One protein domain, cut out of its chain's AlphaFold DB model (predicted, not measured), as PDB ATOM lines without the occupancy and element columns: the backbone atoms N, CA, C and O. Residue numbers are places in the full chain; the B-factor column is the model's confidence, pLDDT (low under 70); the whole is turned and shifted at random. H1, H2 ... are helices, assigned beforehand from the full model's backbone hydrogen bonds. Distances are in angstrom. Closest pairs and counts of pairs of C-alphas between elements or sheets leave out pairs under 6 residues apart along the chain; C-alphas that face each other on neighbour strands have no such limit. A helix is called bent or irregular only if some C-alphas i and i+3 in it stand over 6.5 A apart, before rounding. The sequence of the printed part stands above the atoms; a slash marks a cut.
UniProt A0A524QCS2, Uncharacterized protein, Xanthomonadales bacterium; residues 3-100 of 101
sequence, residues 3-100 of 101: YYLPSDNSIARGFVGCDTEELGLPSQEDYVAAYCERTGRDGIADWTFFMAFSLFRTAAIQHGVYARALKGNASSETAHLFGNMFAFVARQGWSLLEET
ATOM      1  N   TYR A   3     301.301 590.045 441.413       91.12
ATOM      2  CA  TYR A   3     300.760 591.111 442.268       91.12
ATOM      3  C   TYR A   3     300.767 592.524 441.640       91.12
ATOM      4  O   TYR A   3     300.126 593.412 442.175       91.12
ATOM      5  N   TYR A   4     301.434 592.735 440.495       90.25
ATOM      6  CA  TYR A   4     301.527 594.036 439.800       90.25
ATOM      7  C   TYR A   4     300.837 594.053 438.429       90.25
ATOM      8  O   TYR A   4     300.975 595.004 437.653       90.25
ATOM      9  N   LEU A   5     300.139 592.972 438.089       90.25
ATOM     10  CA  LEU A   5     299.386 592.848 436.849       90.25
ATOM     11  C   LEU A   5     297.883 592.810 437.167       90.25
ATOM     12  O   LEU A   5     297.499 592.255 438.199       90.25
ATOM     13  N   PRO A   6     297.026 593.383 436.310       89.06
ATOM     14  CA  PRO A   6     295.583 593.384 436.514       89.06
ATOM     15  C   PRO A   6     294.974 592.001 436.298       89.06
ATOM     16  O   PRO A   6     295.437 591.206 435.471       89.06
ATOM     17  N   SER A   7     293.929 591.702 437.060       89.00
ATOM     18  CA  SER A   7     293.236 590.412 437.016       89.00
ATOM     19  C   SER A   7     292.349 590.225 435.782       89.00
ATOM     20  O   SER A   7     292.128 589.093 435.344       89.00
ATOM     21  N   ASP A   8     291.897 591.320 435.171       84.81
ATOM     22  CA  ASP A   8     290.993 591.337 434.017       84.81
ATOM     23  C   ASP A   8     291.702 591.166 432.657       84.81
ATOM     24  O   ASP A   8     291.055 590.991 431.621       84.81
ATOM     25  N   ASN A   9     293.036 591.145 432.634       81.12
ATOM     26  CA  ASN A   9     293.804 591.021 431.402       81.12
ATOM     27  C   ASN A   9     293.869 589.568 430.915       81.12
ATOM     28  O   ASN A   9     294.421 588.700 431.575       81.12
ATOM     29  N   SER A  10     293.375 589.278 429.711       73.75
ATOM     30  CA  SER A  10     293.257 587.904 429.200       73.75
ATOM     31  C   SER A  10     294.579 587.164 428.938       73.75
ATOM     32  O   SER A  10     294.552 585.939 428.824       73.75
ATOM     33  N   ILE A  11     295.716 587.863 428.865       75.38
ATOM     34  CA  ILE A  11     297.021 587.285 428.492       75.38
ATOM     35  C   ILE A  11     298.034 587.397 429.635       75.38
ATOM     36  O   ILE A  11     298.798 586.464 429.877       75.38
ATOM     37  N   ALA A  12     298.047 588.523 430.347       78.12
ATOM     38  CA  ALA A  12     298.943 588.800 431.464       78.12
ATOM     39  C   ALA A  12     298.135 588.979 432.760       78.12
ATOM     40  O   ALA A  12     298.119 590.065 433.333       78.12
ATOM     41  N   ARG A  13     297.442 587.914 433.190       84.50
ATOM     42  CA  ARG A  13     296.618 587.922 434.410       84.50
ATOM     43  C   ARG A  13     297.470 588.082 435.660       84.50
ATOM     44  O   ARG A  13     298.426 587.330 435.861       84.50
ATOM     45  N   GLY A  14     297.069 589.013 436.512       90.31
ATOM     46  CA  GLY A  14     297.597 589.161 437.858       90.31
ATOM     47  C   GLY A  14     296.515 589.250 438.926       90.31
ATOM     48  O   GLY A  14     295.415 588.734 438.745       90.31
ATOM     49  N   PHE A  15     296.856 589.877 440.049       92.06
ATOM     50  CA  PHE A  15     295.977 590.027 441.212       92.06
ATOM     51  C   PHE A  15     295.547 591.474 441.478       92.06
ATOM     52  O   PHE A  15     294.745 591.701 442.377       92.06
ATOM     53  N   VAL A  16     296.025 592.460 440.708       89.75
ATOM     54  CA  VAL A  16     295.573 593.849 440.877       89.75
ATOM     55  C   VAL A  16     294.073 593.923 440.583       89.75
ATOM     56  O   VAL A  16     293.623 593.483 439.522       89.75
ATOM     57  N   GLY A  17     293.313 594.468 441.536       87.44
ATOM     58  CA  GLY A  17     291.849 594.532 441.495       87.44
ATOM     59  C   GLY A  17     291.131 593.306 442.077       87.44
ATOM     60  O   GLY A  17     289.904 593.290 442.084       87.44
ATOM     61  N   CYS A  18     291.858 592.294 442.561       89.56
ATOM     62  CA  CYS A  18     291.298 591.194 443.347       89.56
ATOM     63  C   CYS A  18     291.530 591.413 444.843       89.56
ATOM     64  O   CYS A  18     292.574 591.925 445.240       89.56
ATOM     65  N   ASP A  19     290.593 590.937 445.660       88.88
ATOM     66  CA  ASP A  19     290.838 590.705 447.079       88.88
ATOM     67  C   ASP A  19     291.583 589.370 447.224       88.88
ATOM     68  O   ASP A  19     291.022 588.292 447.016       88.88
ATOM     69  N   THR A  20     292.887 589.428 447.489       89.19
ATOM     70  CA  THR A  20     293.697 588.215 447.639       89.19
ATOM     71  C   THR A  20     293.332 587.434 448.897       89.19
ATOM     72  O   THR A  20     293.428 586.209 448.872       89.19
ATOM     73  N   GLU A  21     292.867 588.101 449.955       89.62
ATOM     74  CA  GLU A  21     292.476 587.444 451.203       89.62
ATOM     75  C   GLU A  21     291.187 586.640 451.022       89.62
ATOM     76  O   GLU A  21     291.135 585.475 451.422       89.62
ATOM     77  N   GLU A  22     290.180 587.201 450.342       92.75
ATOM     78  CA  GLU A  22     288.938 586.481 450.014       92.75
ATOM     79  C   GLU A  22     289.214 585.251 449.129       92.75
ATOM     80  O   GLU A  22     288.568 584.208 449.260       92.75
ATOM     81  N   LEU A  23     290.236 585.332 448.271       90.81
ATOM     82  CA  LEU A  23     290.708 584.215 447.448       90.81
ATOM     83  C   LEU A  23     291.554 583.186 448.223       90.81
ATOM     84  O   LEU A  23     291.977 582.184 447.638       90.81
ATOM     85  N   GLY A  24     291.819 583.409 449.514       93.62
ATOM     86  CA  GLY A  24     292.670 582.554 450.344       93.62
ATOM     87  C   GLY A  24     294.147 582.586 449.939       93.62
ATOM     88  O   GLY A  24     294.888 581.639 450.218       93.62
ATOM     89  N   LEU A  25     294.573 583.641 449.243       92.81
ATOM     90  CA  LEU A  25     295.949 583.860 448.823       92.81
ATOM     91  C   LEU A  25     296.666 584.765 449.835       92.81
ATOM     92  O   LEU A  25     296.069 585.712 450.345       92.81
ATOM     93  N   PRO A  26     297.953 584.510 450.121       94.31
ATOM     94  CA  PRO A  26     298.731 585.412 450.959       94.31
ATOM     95  C   PRO A  26     298.904 586.770 450.272       94.31
ATOM     96  O   PRO A  26     298.940 586.849 449.038       94.31
ATOM     97  N   SER A  27     299.098 587.819 451.070       92.81
ATOM     98  CA  SER A  27     299.604 589.086 450.550       92.81
ATOM     99  C   SER A  27     300.995 588.896 449.931       92.81
ATOM    100  O   SER A  27     301.681 587.880 450.130       92.81
ATOM    101  N   GLN A  28     301.437 589.879 449.154       93.00
ATOM    102  CA  GLN A  28     302.775 589.839 448.583       93.00
ATOM    103  C   GLN A  28     303.847 589.878 449.675       93.00
ATOM    104  O   GLN A  28     304.839 589.149 449.592       93.00
ATOM    105  N   GLU A  29     303.635 590.708 450.688       92.94
ATOM    106  CA  GLU A  29     304.501 590.890 451.842       92.94
ATOM    107  C   GLU A  29     304.631 589.583 452.623       92.94
ATOM    108  O   GLU A  29     305.752 589.129 452.860       92.94
ATOM    109  N   ASP A  30     303.512 588.918 452.923       94.88
ATOM    110  CA  ASP A  30     303.508 587.633 453.631       94.88
ATOM    111  C   ASP A  30     304.217 586.549 452.822       94.88
ATOM    112  O   ASP A  30     304.982 585.740 453.357       94.88
ATOM    113  N   TYR A  31     304.002 586.537 451.504       94.94
ATOM    114  CA  TYR A  31     304.658 585.583 450.621       94.94
ATOM    115  C   TYR A  31     306.179 585.787 450.590       94.94
ATOM    116  O   TYR A  31     306.941 584.817 450.644       94.94
ATOM    117  N   VAL A  32     306.636 587.043 450.524       95.38
ATOM    118  CA  VAL A  32     308.062 587.391 450.574       95.38
ATOM    119  C   VAL A  32     308.654 587.065 451.946       95.38
ATOM    120  O   VAL A  32     309.742 586.491 451.997       95.38
ATOM    121  N   ALA A  33     307.944 587.348 453.040       96.25
ATOM    122  CA  ALA A  33     308.384 587.033 454.397       96.25
ATOM    123  C   ALA A  33     308.575 585.521 454.592       96.25
ATOM    124  O   ALA A  33     309.657 585.082 454.985       96.25
ATOM    125  N   ALA A  34     307.585 584.711 454.204       97.31
ATOM    126  CA  ALA A  34     307.673 583.253 454.275       97.31
ATOM    127  C   ALA A  34     308.808 582.688 453.399       97.31
ATOM    128  O   ALA A  34     309.447 581.694 453.754       97.31
ATOM    129  N   TYR A  35     309.080 583.301 452.242       97.25
ATOM    130  CA  TYR A  35     310.229 582.938 451.410       97.25
ATOM    131  C   TYR A  35     311.562 583.268 452.094       97.25
ATOM    132  O   TYR A  35     312.491 582.455 452.064       97.25
ATOM    133  N   CYS A  36     311.669 584.445 452.707       97.81
ATOM    134  CA  CYS A  36     312.875 584.884 453.401       97.81
ATOM    135  C   CYS A  36     313.187 583.972 454.593       97.81
ATOM    136  O   CYS A  36     314.297 583.448 454.669       97.81
ATOM    137  N   GLU A  37     312.183 583.649 455.414       98.19
ATOM    138  CA  GLU A  37     312.300 582.701 456.528       98.19
ATOM    139  C   GLU A  37     312.831 581.336 456.061       98.19
ATOM    140  O   GLU A  37     313.845 580.842 456.557       98.19
ATOM    141  N   ARG A  38     312.206 580.747 455.033       98.31
ATOM    142  CA  ARG A  38     312.593 579.426 454.498       98.31
ATOM    143  C   ARG A  38     313.973 579.405 453.851       98.31
ATOM    144  O   ARG A  38     314.548 578.331 453.691       98.31
ATOM    145  N   THR A  39     314.482 580.561 453.429       98.00
ATOM    146  CA  THR A  39     315.787 580.675 452.765       98.00
ATOM    147  C   THR A  39     316.874 581.278 453.652       98.00
ATOM    148  O   THR A  39     317.995 581.444 453.176       98.00
ATOM    149  N   GLY A  40     316.575 581.566 454.925       97.75
ATOM    150  CA  GLY A  40     317.525 582.165 455.865       97.75
ATOM    151  C   GLY A  40     317.953 583.580 455.468       97.75
ATOM    152  O   GLY A  40     319.110 583.945 455.660       97.75
ATOM    153  N   ARG A  41     317.051 584.347 454.848       97.19
ATOM    154  CA  ARG A  41     317.274 585.743 454.461       97.19
ATOM    155  C   ARG A  41     316.539 586.677 455.411       97.19
ATOM    156  O   ARG A  41     315.400 586.403 455.770       97.19
ATOM    157  N   ASP A  42     317.144 587.822 455.698       94.12
ATOM    158  CA  ASP A  42     316.497 588.879 456.489       94.12
ATOM    159  C   ASP A  42     315.487 589.696 455.663       94.12
ATOM    160  O   ASP A  42     314.604 590.354 456.203       94.12
ATOM    161  N   GLY A  43     315.608 589.655 454.333       94.62
ATOM    162  CA  GLY A  43     314.741 590.363 453.400       94.62
ATOM    163  C   GLY A  43     315.285 590.325 451.974       94.62
ATOM    164  O   GLY A  43     316.295 589.673 451.686       94.62
ATOM    165  N   ILE A  44     314.619 591.046 451.070       94.88
ATOM    166  CA  ILE A  44     315.067 591.239 449.687       94.88
ATOM    167  C   ILE A  44     315.180 592.741 449.435       94.88
ATOM    168  O   ILE A  44     314.169 593.429 449.306       94.88
ATOM    169  N   ALA A  45     316.415 593.242 449.378       93.12
ATOM    170  CA  ALA A  45     316.687 594.625 448.998       93.12
ATOM    171  C   ALA A  45     316.233 594.889 447.556       93.12
ATOM    172  O   ALA A  45     316.242 593.976 446.731       93.12
ATOM    173  N   ASP A  46     315.833 596.127 447.260       91.00
ATOM    174  CA  ASP A  46     315.427 596.565 445.919       91.00
ATOM    175  C   ASP A  46     314.367 595.660 445.270       91.00
ATOM    176  O   ASP A  46     314.386 595.384 444.069       91.00
ATOM    177  N   TRP A  47     313.411 595.182 446.071       92.38
ATOM    178  CA  TRP A  47     312.339 594.306 445.606       92.38
ATOM    179  C   TRP A  47     311.624 594.852 444.357       92.38
ATOM    180  O   TRP A  47     311.406 594.113 443.392       92.38
ATOM    181  N   THR A  48     311.360 596.164 444.322       92.56
ATOM    182  CA  THR A  48     310.801 596.865 443.158       92.56
ATOM    183  C   THR A  48     311.637 596.649 441.895       92.56
ATOM    184  O   THR A  48     311.083 596.307 440.851       92.56
ATOM    185  N   PHE A  49     312.968 596.766 441.973       93.62
ATOM    186  CA  PHE A  49     313.854 596.544 440.828       93.62
ATOM    187  C   PHE A  49     313.709 595.122 440.277       93.62
ATOM    188  O   PHE A  49     313.563 594.937 439.067       93.62
ATOM    189  N   PHE A  50     313.682 594.108 441.146       94.56
ATOM    190  CA  PHE A  50     313.505 592.720 440.711       94.56
ATOM    191  C   PHE A  50     312.151 592.485 440.035       94.56
ATOM    192  O   PHE A  50     312.053 591.704 439.080       94.56
ATOM    193  N   MET A  51     311.104 593.164 440.501       94.94
ATOM    194  CA  MET A  51     309.766 593.077 439.921       94.94
ATOM    195  C   MET A  51     309.683 593.789 438.572       94.94
ATOM    196  O   MET A  51     309.209 593.182 437.608       94.94
ATOM    197  N   ALA A  52     310.230 595.002 438.466       95.06
ATOM    198  CA  ALA A  52     310.362 595.733 437.212       95.06
ATOM    199  C   ALA A  52     311.171 594.931 436.182       95.06
ATOM    200  O   ALA A  52     310.703 594.694 435.068       95.06
ATOM    201  N   PHE A  53     312.338 594.404 436.569       95.25
ATOM    202  CA  PHE A  53     313.158 593.537 435.720       95.25
ATOM    203  C   PHE A  53     312.376 592.312 435.225       95.25
ATOM    204  O   PHE A  53     312.416 591.977 434.039       95.25
ATOM    205  N   SER A  54     311.625 591.656 436.112       95.44
ATOM    206  CA  SER A  54     310.808 590.489 435.760       95.44
ATOM    207  C   SER A  54     309.693 590.831 434.760       95.44
ATOM    208  O   SER A  54     309.421 590.041 433.849       95.44
ATOM    209  N   LEU A  55     309.085 592.016 434.876       94.75
ATOM    210  CA  LEU A  55     308.099 592.531 433.921       94.75
ATOM    211  C   LEU A  55     308.745 592.832 432.564       94.75
ATOM    212  O   LEU A  55     308.267 592.336 431.544       94.75
ATOM    213  N   PHE A  56     309.885 593.529 432.530       95.75
ATOM    214  CA  PHE A  56     310.622 593.779 431.284       95.75
ATOM    215  C   PHE A  56     311.067 592.487 430.596       95.75
ATOM    216  O   PHE A  56     310.925 592.351 429.379       95.75
ATOM    217  N   ARG A  57     311.540 591.498 431.361       96.12
ATOM    218  CA  ARG A  57     311.875 590.168 430.833       96.12
ATOM    219  C   ARG A  57     310.657 589.512 430.184       96.12
ATOM    220  O   ARG A  57     310.769 588.975 429.083       96.12
ATOM    221  N   THR A  58     309.500 589.566 430.839       93.06
ATOM    222  CA  THR A  58     308.243 589.029 430.297       93.06
ATOM    223  C   THR A  58     307.833 589.752 429.018       93.06
ATOM    224  O   THR A  58     307.530 589.097 428.020       93.06
ATOM    225  N   ALA A  59     307.906 591.085 428.997       93.06
ATOM    226  CA  ALA A  59     307.636 591.887 427.808       93.06
ATOM    227  C   ALA A  59     308.566 591.511 426.640       93.06
ATOM    228  O   ALA A  59     308.098 591.296 425.525       93.06
ATOM    229  N   ALA A  60     309.867 591.333 426.884       94.69
ATOM    230  CA  ALA A  60     310.816 590.914 425.853       94.69
ATOM    231  C   ALA A  60     310.481 589.526 425.272       94.69
ATOM    232  O   ALA A  60     310.551 589.329 424.056       94.69
ATOM    233  N   ILE A  61     310.061 588.575 426.117       91.62
ATOM    234  CA  ILE A  61     309.609 587.246 425.677       91.62
ATOM    235  C   ILE A  61     308.359 587.370 424.795       91.62
ATOM    236  O   ILE A  61     308.329 586.815 423.694       91.62
ATOM    237  N   GLN A  62     307.351 588.121 425.244       90.12
ATOM    238  CA  GLN A  62     306.107 588.343 424.499       90.12
ATOM    239  C   GLN A  62     306.371 589.032 423.152       90.12
ATOM    240  O   GLN A  62     305.847 588.600 422.124       90.12
ATOM    241  N   HIS A  63     307.252 590.033 423.129       91.56
ATOM    242  CA  HIS A  63     307.677 590.704 421.905       91.56
ATOM    243  C   HIS A  63     308.380 589.737 420.941       91.56
ATOM    244  O   HIS A  63     308.077 589.722 419.752       91.56
ATOM    245  N   GLY A  64     309.264 588.866 421.439       90.81
ATOM    246  CA  GLY A  64     309.935 587.851 420.621       90.81
ATOM    247  C   GLY A  64     308.989 586.790 420.039       90.81
ATOM    248  O   GLY A  64     309.221 586.281 418.939       90.81
ATOM    249  N   VAL A  65     307.910 586.441 420.747       88.62
ATOM    250  CA  VAL A  65     306.831 585.587 420.215       88.62
ATOM    251  C   VAL A  65     306.074 586.319 419.107       88.62
ATOM    252  O   VAL A  65     305.955 585.787 418.003       88.62
ATOM    253  N   TYR A  66     305.647 587.558 419.361       89.12
ATOM    254  CA  TYR A  66     304.923 588.371 418.385       89.12
ATOM    255  C   TYR A  66     305.741 588.631 417.110       89.12
ATOM    256  O   TYR A  66     305.252 588.434 416.000       89.12
ATOM    257  N   ALA A  67     307.025 588.972 417.244       89.75
ATOM    258  CA  ALA A  67     307.919 589.204 416.112       89.75
ATOM    259  C   ALA A  67     308.097 587.957 415.226       89.75
ATOM    260  O   ALA A  67     308.225 588.080 414.007       89.75
ATOM    261  N   ARG A  68     308.093 586.750 415.808       89.25
ATOM    262  CA  ARG A  68     308.105 585.492 415.038       89.25
ATOM    263  C   ARG A  68     306.765 585.222 414.356       89.25
ATOM    264  O   ARG A  68     306.767 584.757 413.221       89.25
ATOM    265  N   ALA A  69     305.651 585.580 414.996       87.81
ATOM    266  CA  ALA A  69     304.319 585.491 414.399       87.81
ATOM    267  C   ALA A  69     304.179 586.377 413.160       87.81
ATOM    268  O   ALA A  69     303.722 585.909 412.122       87.81
ATOM    269  N   LEU A  70     304.660 587.624 413.225       86.81
ATOM    270  CA  LEU A  70     304.663 588.540 412.077       86.81
ATOM    271  C   LEU A  70     305.482 588.016 410.889       86.81
ATOM    272  O   LEU A  70     305.192 588.347 409.745       86.81
ATOM    273  N   LYS A  71     306.491 587.179 411.151       88.44
ATOM    274  CA  LYS A  71     307.309 586.519 410.125       88.44
ATOM    275  C   LYS A  71     306.709 585.195 409.626       88.44
ATOM    276  O   LYS A  71     307.390 584.471 408.910       88.44
ATOM    277  N   GLY A  72     305.485 584.850 410.034       83.56
ATOM    278  CA  GLY A  72     304.825 583.590 409.674       83.56
ATOM    279  C   GLY A  72     305.439 582.348 410.328       83.56
ATOM    280  O   GLY A  72     305.190 581.237 409.877       83.56
ATOM    281  N   ASN A  73     306.251 582.517 411.377       78.75
ATOM    282  CA  ASN A  73     306.982 581.439 412.052       78.75
ATOM    283  C   ASN A  73     306.561 581.289 413.527       78.75
ATOM    284  O   ASN A  73     307.386 581.030 414.406       78.75
ATOM    285  N   ALA A  74     305.283 581.525 413.830       76.62
ATOM    286  CA  ALA A  74     304.715 581.187 415.130       76.62
ATOM    287  C   ALA A  74     303.984 579.849 415.049       76.62
ATOM    288  O   ALA A  74     303.162 579.632 414.168       76.62
ATOM    289  N   SER A  75     304.248 578.976 416.018       73.94
ATOM    290  CA  SER A  75     303.596 577.670 416.140       73.94
ATOM    291  C   SER A  75     302.180 577.739 416.727       73.94
ATOM    292  O   SER A  75     301.561 576.700 416.925       73.94
ATOM    293  N   SER A  76     301.686 578.931 417.080       77.25
ATOM    294  CA  SER A  76     300.410 579.120 417.774       77.25
ATOM    295  C   SER A  76     299.614 580.278 417.180       77.25
ATOM    296  O   SER A  76     300.159 581.362 416.969       77.25
ATOM    297  N   GLU A  77     298.311 580.066 416.986       71.69
ATOM    298  CA  GLU A  77     297.366 581.073 416.484       71.69
ATOM    299  C   GLU A  77     297.203 582.268 417.438       71.69
ATOM    300  O   GLU A  77     296.940 583.389 417.007       71.69
ATOM    301  N   THR A  78     297.443 582.073 418.740       74.25
ATOM    302  CA  THR A  78     297.352 583.144 419.746       74.25
ATOM    303  C   THR A  78     298.569 584.068 419.746       74.25
ATOM    304  O   THR A  78     298.565 585.092 420.427       74.25
ATOM    305  N   ALA A  79     299.607 583.771 418.955       73.94
ATOM    306  CA  ALA A  79     300.843 584.545 418.933       73.94
ATOM    307  C   ALA A  79     300.636 586.011 418.492       73.94
ATOM    308  O   ALA A  79     301.371 586.896 418.933       73.94
ATOM    309  N   HIS A  80     299.604 586.292 417.689       72.75
ATOM    310  CA  HIS A  80     299.236 587.655 417.290       72.75
ATOM    311  C   HIS A  80     298.627 588.482 418.436       72.75
ATOM    312  O   HIS A  80     298.785 589.703 418.452       72.75
ATOM    313  N   LEU A  81     298.001 587.832 419.426       70.75
ATOM    314  CA  LEU A  81     297.375 588.497 420.576       70.75
ATOM    315  C   LEU A  81     298.411 589.168 421.495       70.75
ATOM    316  O   LEU A  81     298.091 590.113 422.214       70.75
ATOM    317  N   PHE A  82     299.675 588.740 421.433       72.19
ATOM    318  CA  PHE A  82     300.761 589.327 422.218       72.19
ATOM    319  C   PHE A  82     301.230 590.700 421.712       72.19
ATOM    320  O   PHE A  82     301.978 591.366 422.428       72.19
ATOM    321  N   GLY A  83     300.788 591.149 420.528       70.62
ATOM    322  CA  GLY A  83     301.280 592.373 419.885       70.62
ATOM    323  C   GLY A  83     301.093 593.647 420.705       70.62
ATOM    324  O   GLY A  83     302.018 594.434 420.833       70.62
ATOM    325  N   ASN A  84     299.939 593.834 421.343       76.69
ATOM    326  CA  ASN A  84     299.752 594.975 422.250       76.69
ATOM    327  C   ASN A  84     300.144 594.642 423.700       76.69
ATOM    328  O   ASN A  84     300.324 595.546 424.519       76.69
ATOM    329  N   MET A  85     300.298 593.353 424.021       85.94
ATOM    330  CA  MET A  85     300.494 592.890 425.392       85.94
ATOM    331  C   MET A  85     301.898 593.178 425.915       85.94
ATOM    332  O   MET A  85     302.043 593.651 427.039       85.94
ATOM    333  N   PHE A  86     302.930 592.974 425.092       89.00
ATOM    334  CA  PHE A  86     304.302 593.226 425.536       89.00
ATOM    335  C   PHE A  86     304.508 594.690 425.949       89.00
ATOM    336  O   PHE A  86     305.183 594.964 426.937       89.00
ATOM    337  N   ALA A  87     303.888 595.631 425.230       90.75
ATOM    338  CA  ALA A  87     303.975 597.054 425.536       90.75
ATOM    339  C   ALA A  87     303.250 597.398 426.845       90.75
ATOM    340  O   ALA A  87     303.732 598.227 427.612       90.75
ATOM    341  N   PHE A  88     302.114 596.749 427.116       91.12
ATOM    342  CA  PHE A  88     301.413 596.879 428.392       91.12
ATOM    343  C   PHE A  88     302.283 596.391 429.558       91.12
ATOM    344  O   PHE A  88     302.516 597.144 430.498       91.12
ATOM    345  N   VAL A  89     302.832 595.177 429.466       92.00
ATOM    346  CA  VAL A  89     303.682 594.606 430.525       92.00
ATOM    347  C   VAL A  89     304.944 595.449 430.747       92.00
ATOM    348  O   VAL A  89     305.349 595.656 431.889       92.00
ATOM    349  N   ALA A  90     305.542 595.992 429.681       94.00
ATOM    350  CA  ALA A  90     306.681 596.902 429.791       94.00
ATOM    351  C   ALA A  90     306.322 598.205 430.527       94.00
ATOM    352  O   ALA A  90     307.099 598.657 431.364       94.00
ATOM    353  N   ARG A  91     305.141 598.784 430.263       93.50
ATOM    354  CA  ARG A  91     304.662 599.977 430.983       93.50
ATOM    355  C   ARG A  91     304.427 599.709 432.466       93.50
ATOM    356  O   ARG A  91     304.829 600.536 433.269       93.50
ATOM    357  N   GLN A  92     303.873 598.549 432.825       92.44
ATOM    358  CA  GLN A  92     303.754 598.154 434.236       92.44
ATOM    359  C   GLN A  92     305.131 598.030 434.901       92.44
ATOM    360  O   GLN A  92     305.306 598.416 436.046       92.44
ATOM    361  N   GLY A  93     306.133 597.502 434.187       93.25
ATOM    362  CA  GLY A  93     307.505 597.455 434.699       93.25
ATOM    363  C   GLY A  93     308.095 598.845 434.939       93.25
ATOM    364  O   GLY A  93     308.799 599.046 435.922       93.25
ATOM    365  N   TRP A  94     307.787 599.795 434.054       95.00
ATOM    366  CA  TRP A  94     308.229 601.181 434.172       95.00
ATOM    367  C   TRP A  94     307.559 601.922 435.335       95.00
ATOM    368  O   TRP A  94     308.263 602.568 436.104       95.00
ATOM    369  N   SER A  95     306.242 601.774 435.521       92.88
ATOM    370  CA  SER A  95     305.512 602.474 436.590       92.88
ATOM    371  C   SER A  95     306.029 602.121 437.987       92.88
ATOM    372  O   SER A  95     306.162 603.002 438.827       92.88
ATOM    373  N   LEU A  96     306.431 600.862 438.213       90.81
ATOM    374  CA  LEU A  96     307.035 600.453 439.489       90.81
ATOM    375  C   LEU A  96     308.321 601.225 439.812       90.81
ATOM    376  O   LEU A  96     308.609 601.484 440.978       90.81
ATOM    377  N   LEU A  97     309.109 601.575 438.794       90.38
ATOM    378  CA  LEU A  97     310.342 602.337 438.985       90.38
ATOM    379  C   LEU A  97     310.059 603.822 439.244       90.38
ATOM    380  O   LEU A  97     310.781 604.430 440.029       90.38
ATOM    381  N   GLU A  98     309.019 604.388 438.623       89.81
ATOM    382  CA  GLU A  98     308.599 605.780 438.849       89.81
ATOM    383  C   GLU A  98     308.030 605.991 440.259       89.81
ATOM    384  O   GLU A  98     308.307 607.009 440.878       89.81
ATOM    385  N   GLU A  99     307.302 605.013 440.802       76.62
ATOM    386  CA  GLU A  99     306.747 605.061 442.166       76.62
ATOM    387  C   GLU A  99     307.816 604.997 443.275       76.62
ATOM    388  O   GLU A  99     307.518 605.257 444.438       76.62
ATOM    389  N   THR A 100     309.057 604.639 442.931       65.69
ATOM    390  CA  THR A 100     310.172 604.477 443.884       65.69
ATOM    391  C   THR A 100     311.102 605.711 443.932       65.69
ATOM    392  O   THR A 100     312.096 605.690 444.659       65.69
TER     393      THR A 100
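Overview. This is residues 3 to 100 of the 101 residues of an uncharacterized protein of Xanthomonadales bacterium (UniProt A0A524QCS2). The long helix H2 and the helix H4 lie side by side, running opposite ways, with the short H3 packed on the last part of H2 where the chain turns back. H1 sits by itself beyond the other end of H2, away from the other helices, and residues 3 to 27, a long stretch with no named element, loop along one side of the H2 and H4 pair before reaching H1. The printed part has 98 residues with four named helices, in the order H1, H2, H3, H4, and no named strand; its class is all helix. It is loose, with a radius of gyration of the C-alphas of 16.0 A, and elongated, with spans of 48 by 29 by 27 A.

Along the chain. Find C-alpha 47 at (312.339, 594.306, 445.606); from there H2, residues 47 to 70, runs 34.9 A to C-alpha 70 at (304.663, 588.540, 412.077). Further along, H3 takes residues 77 to 82 and measures 10.6 A; it is irregular, but only just, with C-alphas 77 and 80 at 6.9 A. H4, residues 85 to 98, runs 20.3 A and ends at C-alpha 98, (308.599, 605.780, 438.849). Before H2, look for H1 at residues 28 to 39, 16.5 A long, which begins at C-alpha 28, (302.775, 589.839, 448.583).

Arrangement. Start with H2 and H4, which touch; their closest C-alphas, those of Ala 52 and Gly 93, are 4.2 A apart. They run opposite ways at a shallow tilt of 19 degrees. H2 touches H3 with residues 62 to 70 alone, and the closest C-alphas, those of Tyr 66 and Ala 79, are 5.6 A apart. H2 and H3 form a helical hairpin, opposite ways at a steep tilt of 45 degrees. H3 and H4 meet only through their tight link of 2 residues. H1 is apart from H2, H3 and H4. In H1 and H2 every O i to N i+4 pair is within hydrogen-bond range; in H4 it is 9 of 10, and in H3 0 of 2, with 1 of 3 O i to N i+3 pairs within range.

Size, cuts and confidence. Look at Asp 42 and Gly 72 for the two C-alphas farthest apart, 48.5 A. The C-alphas of Tyr 3 and Thr 100, the first and last printed, are 16.4 A apart. The printed part has no cut. The links from H1 to H2, with 7 residues, and from H2 to H3, with 6, are short. The mean pLDDT of the printed part is 89.0; H3 has a mean of 73, and residue 100 is the one printed residue under 70.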